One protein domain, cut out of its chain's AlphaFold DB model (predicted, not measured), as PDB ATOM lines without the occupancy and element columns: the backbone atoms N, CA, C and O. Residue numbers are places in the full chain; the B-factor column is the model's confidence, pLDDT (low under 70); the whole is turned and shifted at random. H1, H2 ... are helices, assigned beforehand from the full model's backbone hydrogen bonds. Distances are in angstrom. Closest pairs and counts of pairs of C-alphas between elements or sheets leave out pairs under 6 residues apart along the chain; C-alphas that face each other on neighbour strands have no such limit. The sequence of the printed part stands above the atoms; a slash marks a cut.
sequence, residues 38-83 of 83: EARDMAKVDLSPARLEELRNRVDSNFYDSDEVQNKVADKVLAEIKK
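This is residues 38 to 83 of the 83 residues of an uncharacterized protein of Ignavibacteriae bacterium HGW-Ignavibacteriae-3 (UniProt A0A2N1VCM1). Three separate helices follow one another in an open, flat arch: H1 and H3 are the two legs, H2 and the link after it make the top, and the middle between the legs is empty. The printed part has 46 residues, with named helices in the order H1, H2, H3 and no named strand; its class is all helix. It is only just extended, close to loose, with a radius of gyration of the C-alphas of 14.5 A and spans of 32 by 31 by 8 A.

Find C-alpha 38 at (38.231, 22.557, -32.379); from there H1 runs 11.0 A to Val 45. H2, residues 49 to 60, covers 16.7 A. H3, residues 67 to 81, runs 20.9 A to C-alpha 81 at (27.066, 42.591, -51.320).

H1 and H2 are apart, joined by a tight link of 3 residues. H2 and H3 are apart, joined by a short link of 6 residues. H1 and H3 are apart. In H1, H2 and H3 every O i to N i+4 pair is within hydrogen-bond range.

The C-alphas of Glu 38 and Asp 67, the two farthest apart, are separated by 36.7 A. The printed part has no cut. Look for pLDDT under 70 at residues 45 to 47 and residue 83.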
ATOM      1  N   GLU A  38      38.853  21.235 -32.409       81.12
ATOM      2  CA  GLU A  38      38.231  22.557 -32.379       81.12
ATOM      3  C   GLU A  38      36.989  22.651 -33.279       81.12
ATOM      4  O   GLU A  38      35.931  23.075 -32.822       81.12
ATOM      5  N   ALA A  39      37.054  22.173 -34.528       79.50
ATOM      6  CA  ALA A  39      35.900  22.194 -35.428       79.50
ATOM      7  C   ALA A  39      34.770  21.257 -34.970       79.50
ATOM      8  O   ALA A  39      33.592  21.576 -35.142       79.50
ATOM      9  N   ARG A  40      35.103  20.126 -34.335       80.44
ATOM     10  CA  ARG A  40      34.100  19.238 -33.725       80.44
ATOM     11  C   ARG A  40      33.418  19.879 -32.529       80.44
ATOM     12  O   ARG A  40      32.228  19.656 -32.327       80.44
ATOM     13  N   ASP A  41      34.162  20.631 -31.731       79.56
ATOM     14  CA  ASP A  41      33.618  21.270 -30.543       79.56
ATOM     15  C   ASP A  41      32.783  22.503 -30.905       79.56
ATOM     16  O   ASP A  41      31.698  22.657 -30.347       79.56
ATOM     17  N   MET A  42      33.168  23.276 -31.929       77.81
ATOM     18  CA  MET A  42      32.305  24.323 -32.503       77.81
ATOM     19  C   MET A  42      30.959  23.761 -32.980       77.81
ATOM     20  O   MET A  42      29.912  24.291 -32.623       77.81
ATOM     21  N   ALA A  43      30.962  22.637 -33.706       74.75
ATOM     22  CA  ALA A  43      29.729  22.037 -34.222       74.75
ATOM     23  C   ALA A  43      28.753  21.573 -33.119       74.75
ATOM     24  O   ALA A  43      27.544  21.515 -33.339       74.75
ATOM     25  N   LYS A  44      29.254  21.231 -31.925       72.62
ATOM     26  CA  LYS A  44      28.410  20.807 -30.795       72.62
ATOM     27  C   LYS A  44      27.707  21.976 -30.110       72.62
ATOM     28  O   LYS A  44      26.621  21.779 -29.570       72.62
ATOM     29  N   VAL A  45      28.314  23.165 -30.108       67.75
ATOM     30  CA  VAL A  45      27.754  24.358 -29.449       67.75
ATOM     31  C   VAL A  45      26.449  24.792 -30.123       67.75
ATOM     32  O   VAL A  45      25.490  25.150 -29.438       67.75
ATOM     33  N   ASP A  46      26.369  24.658 -31.447       65.56
ATOM     34  CA  ASP A  46      25.213  25.095 -32.236       65.56
ATOM     35  C   ASP A  46      23.967  24.202 -32.086       65.56
ATOM     36  O   ASP A  46      22.854  24.634 -32.381       65.56
ATOM     37  N   LEU A  47      24.119  22.972 -31.583       69.12
ATOM     38  CA  LEU A  47      23.053  21.960 -31.533       69.12
ATOM     39  C   LEU A  47      22.501  21.703 -30.125       69.12
ATOM     40  O   LEU A  47      21.882  20.666 -29.878       69.12
ATOM     41  N   SER A  48      22.709  22.624 -29.180       80.00
ATOM     42  CA  SER A  48      22.149  22.444 -27.839       80.00
ATOM     43  C   SER A  48      20.606  22.363 -27.880       80.00
ATOM     44  O   SER A  48      19.956  23.134 -28.593       80.00
ATOM     45  N   PRO A  49      19.979  21.453 -27.111       82.12
ATOM     46  CA  PRO A  49      18.525  21.274 -27.121       82.12
ATOM     47  C   PRO A  49      17.769  22.534 -26.676       82.12
ATOM     48  O   PRO A  49      16.718  22.837 -27.231       82.12
ATOM     49  N   ALA A  50      18.347  23.314 -25.757       85.19
ATOM     50  CA  ALA A  50      17.797  24.604 -25.341       85.19
ATOM     51  C   ALA A  50      17.712  25.598 -26.514       85.19
ATOM     52  O   ALA A  50      16.705  26.280 -26.688       85.19
ATOM     53  N   ARG A  51      18.737  25.637 -27.378       85.94
ATOM     54  CA  ARG A  51      18.736  26.518 -28.549       85.94
ATOM     55  C   ARG A  51      17.682  26.112 -29.575       85.94
ATOM     56  O   ARG A  51      17.058  26.977 -30.184       85.94
ATOM     57  N   LEU A  52      17.470  24.811 -29.754       88.62
ATOM     58  CA  LEU A  52      16.420  24.298 -30.635       88.62
ATOM     59  C   LEU A  52      15.021  24.680 -30.140       88.62
ATOM     60  O   LEU A  52      14.165  25.029 -30.948       88.62
ATOM     61  N   GLU A  53      14.791  24.647 -28.829       91.12
ATOM     62  CA  GLU A  53      13.519  25.055 -28.231       91.12
ATOM     63  C   GLU A  53      13.260  26.560 -28.395       91.12
ATOM     64  O   GLU A  53      12.180  26.958 -28.830       91.12
ATOM     65  N   GLU A  54      14.273  27.401 -28.168       90.62
ATOM     66  CA  GLU A  54      14.180  28.840 -28.448       90.62
ATOM     67  C   GLU A  54      13.829  29.128 -29.912       90.62
ATOM     68  O   GLU A  54      13.008  30.002 -30.193       90.62
ATOM     69  N   LEU A  55      14.459  28.415 -30.851       90.31
ATOM     70  CA  LEU A  55      14.195  28.584 -32.277       90.31
ATOM     71  C   LEU A  55      12.763  28.191 -32.630       90.31
ATOM     72  O   LEU A  55      12.110  28.932 -33.359       90.31
ATOM     73  N   ARG A  56      12.254  27.082 -32.079       91.62
ATOM     74  CA  ARG A  56      10.849  26.679 -32.258       91.62
ATOM     75  C   ARG A  56       9.899  27.772 -31.788       91.62
ATOM     76  O   ARG A  56       9.077  28.224 -32.574       91.62
ATOM     77  N   ASN A  57      10.108  28.299 -30.582       94.25
ATOM     78  CA  ASN A  57       9.281  29.381 -30.044       94.25
ATOM     79  C   ASN A  57       9.306  30.641 -30.929       94.25
ATOM     80  O   ASN A  57       8.293  31.319 -31.085       94.25
ATOM     81  N   ARG A  58      10.456  30.976 -31.530       93.50
ATOM     82  CA  ARG A  58      10.576  32.122 -32.452       93.50
ATOM     83  C   ARG A  58       9.851  31.890 -33.774       93.50
ATOM     84  O   ARG A  58       9.257  32.824 -34.300       93.50
ATOM     85  N   VAL A  59       9.903  30.670 -34.302       93.12
ATOM     86  CA  VAL A  59       9.145  30.295 -35.501       93.12
ATOM     87  C   VAL A  59       7.646  30.374 -35.214       93.12
ATOM     88  O   VAL A  59       6.936  31.061 -35.938       93.12
ATOM     89  N   ASP A  60       7.188  29.775 -34.115       94.44
ATOM     90  CA  ASP A  60       5.765  29.739 -33.751       94.44
ATOM     91  C   ASP A  60       5.186  31.134 -33.451       94.44
ATOM     92  O   ASP A  60       3.996  31.379 -33.644       94.44
ATOM     93  N   SER A  61       6.024  32.070 -32.995       94.19
ATOM     94  CA  SER A  61       5.633  33.461 -32.717       94.19
ATOM     95  C   SER A  61       5.711  34.394 -33.931       94.19
ATOM     96  O   SER A  61       5.538  35.601 -33.762       94.19
ATOM     97  N   ASN A  62       5.982  33.876 -35.138       93.44
ATOM     98  CA  ASN A  62       6.238  34.668 -36.350       93.44
ATOM     99  C   ASN A  62       7.297  35.768 -36.136       93.44
ATOM    100  O   ASN A  62       7.274  36.818 -36.775       93.44
ATOM    101  N   PHE A  63       8.254  35.538 -35.232       94.38
ATOM    102  CA  PHE A  63       9.278  36.523 -34.881       94.38
ATOM    103  C   PHE A  63      10.067  36.992 -36.114       94.38
ATOM    104  O   PHE A  63      10.396  38.171 -36.248       94.38
ATOM    105  N   TYR A  64      10.346  36.066 -37.031       92.31
ATOM    106  CA  TYR A  64      11.101  36.326 -38.256       92.31
ATOM    107  C   TYR A  64      10.322  37.113 -39.316       92.31
ATOM    108  O   TYR A  64      10.946  37.702 -40.196       92.31
ATOM    109  N   ASP A  65       8.993  37.174 -39.202       93.94
ATOM    110  CA  ASP A  65       8.142  37.955 -40.102       93.94
ATOM    111  C   ASP A  65       8.015  39.416 -39.660       93.94
ATOM    112  O   ASP A  65       7.450  40.231 -40.382       93.94
ATOM    113  N   SER A  66       8.540  39.766 -38.483       95.38
ATOM    114  CA  SER A  66       8.529  41.150 -38.020       95.38
ATOM    115  C   SER A  66       9.397  42.048 -38.905       95.38
ATOM    116  O   SER A  66      10.536  41.708 -39.244       95.38
ATOM    117  N   ASP A  67       8.879  43.240 -39.212       94.94
ATOM    118  CA  ASP A  67       9.576  44.236 -40.034       94.94
ATOM    119  C   ASP A  67      10.963  44.574 -39.469       94.94
ATOM    120  O   ASP A  67      11.920  44.776 -40.213       94.94
ATOM    121  N   GLU A  68      11.107  44.605 -38.141       95.25
ATOM    122  CA  GLU A  68      12.393  44.854 -37.484       95.25
ATOM    123  C   GLU A  68      13.438  43.791 -37.854       95.25
ATOM    124  O   GLU A  68      14.574  44.121 -38.212       95.25
ATOM    125  N   VAL A  69      13.062  42.509 -37.798       95.75
ATOM    126  CA  VAL A  69      13.967  41.402 -38.122       95.75
ATOM    127  C   VAL A  69      14.283  41.391 -39.613       95.75
ATOM    128  O   VAL A  69      15.454  41.262 -39.976       95.75
ATOM    129  N   GLN A  70      13.281  41.593 -40.471       95.25
ATOM    130  CA  GLN A  70      13.471  41.630 -41.921       95.25
ATOM    131  C   GLN A  70      14.399  42.769 -42.354       95.25
ATOM    132  O   GLN A  70      15.350  42.529 -43.098       95.25
ATOM    133  N   ASN A  71      14.193  43.981 -41.829       96.81
ATOM    134  CA  ASN A  71      15.043  45.134 -42.133       96.81
ATOM    135  C   ASN A  71      16.489  44.891 -41.694       96.81
ATOM    136  O   ASN A  71      17.422  45.086 -42.469       96.81
ATOM    137  N   LYS A  72      16.689  44.356 -40.484       96.44
ATOM    138  CA  LYS A  72      18.028  44.040 -39.975       96.44
ATOM    139  C   LYS A  72      18.751  42.986 -40.816       96.44
ATOM    140  O   LYS A  72      19.974  43.045 -40.961       96.44
ATOM    141  N   VAL A  73      18.022  41.998 -41.335       96.12
ATOM    142  CA  VAL A  73      18.575  40.995 -42.254       96.12
ATOM    143  C   VAL A  73      18.928  41.645 -43.589       96.12
ATOM    144  O   VAL A  73      20.053  41.471 -44.058       96.12
ATOM    145  N   ALA A  74      18.018  42.435 -44.163       95.56
ATOM    146  CA  ALA A  74      18.238  43.138 -45.421       95.56
ATOM    147  C   ALA A  74      19.471  44.053 -45.360       95.56
ATOM    148  O   ALA A  74      20.321  43.992 -46.248       95.56
ATOM    149  N   ASP A  75      19.631  44.820 -44.279       96.25
ATOM    150  CA  ASP A  75      20.782  45.701 -44.065       96.25
ATOM    151  C   ASP A  75      22.108  44.934 -44.070       96.25
ATOM    152  O   ASP A  75      23.076  45.351 -44.712       96.25
ATOM    153  N   LYS A  76      22.160  43.788 -43.381       96.00
ATOM    154  CA  LYS A  76      23.363  42.947 -43.343       96.00
ATOM    155  C   LYS A  76      23.689  42.341 -44.702       96.00
ATOM    156  O   LYS A  76      24.848  42.370 -45.105       96.00
ATOM    157  N   VAL A  77      22.683  41.830 -45.410       95.44
ATOM    158  CA  VAL A  77      22.861  41.261 -46.754       95.44
ATOM    159  C   VAL A  77      23.365  42.333 -47.722       95.44
ATOM    160  O   VAL A  77      24.327  42.112 -48.452       95.44
ATOM    161  N   LEU A  78      22.774  43.531 -47.686       96.19
ATOM    162  CA  LEU A  78      23.225  44.659 -48.500       96.19
ATOM    163  C   LEU A  78      24.657  45.090 -48.162       96.19
ATOM    164  O   LEU A  78      25.394  45.488 -49.063       96.19
ATOM    165  N   ALA A  79      25.059  45.028 -46.891       95.75
ATOM    166  CA  ALA A  79      26.422  45.344 -46.474       95.75
ATOM    167  C   ALA A  79      27.450  44.335 -47.010       95.75
ATOM    168  O   ALA A  79      28.532  44.748 -47.420       95.75
ATOM    169  N   GLU A  80      27.118  43.042 -47.045       94.69
ATOM    170  CA  GLU A  80      27.999  42.017 -47.621       94.69
ATOM    171  C   GLU A  80      28.131  42.145 -49.139       94.69
ATOM    172  O   GLU A  80      29.237  42.032 -49.655       94.69
ATOM    173  N   ILE A  81      27.041  42.441 -49.853       93.75
ATOM    174  CA  ILE A  81      27.066  42.591 -51.320       93.75
ATOM    175  C   ILE A  81      27.892  43.808 -51.762       93.75
ATOM    176  O   ILE A  81      28.458  43.814 -52.852       93.75
ATOM    177  N   LYS A  82      27.946  44.864 -50.945       86.94
ATOM    178  CA  LYS A  82      28.705  46.089 -51.251       86.94
ATOM    179  C   LYS A  82      30.209  45.975 -50.977       86.94
ATOM    180  O   LYS A  82      30.921  46.949 -51.221       86.94
ATOM    181  N   LYS A  83      30.669  44.857 -50.421       61.12
ATOM    182  CA  LYS A  83      32.065  44.621 -50.054       61.12
ATOM    183  C   LYS A  83      32.813  43.906 -51.173       61.12
ATOM    184  O   LYS A  83      34.004  44.245 -51.351       61.12
TER     185      LYS A  83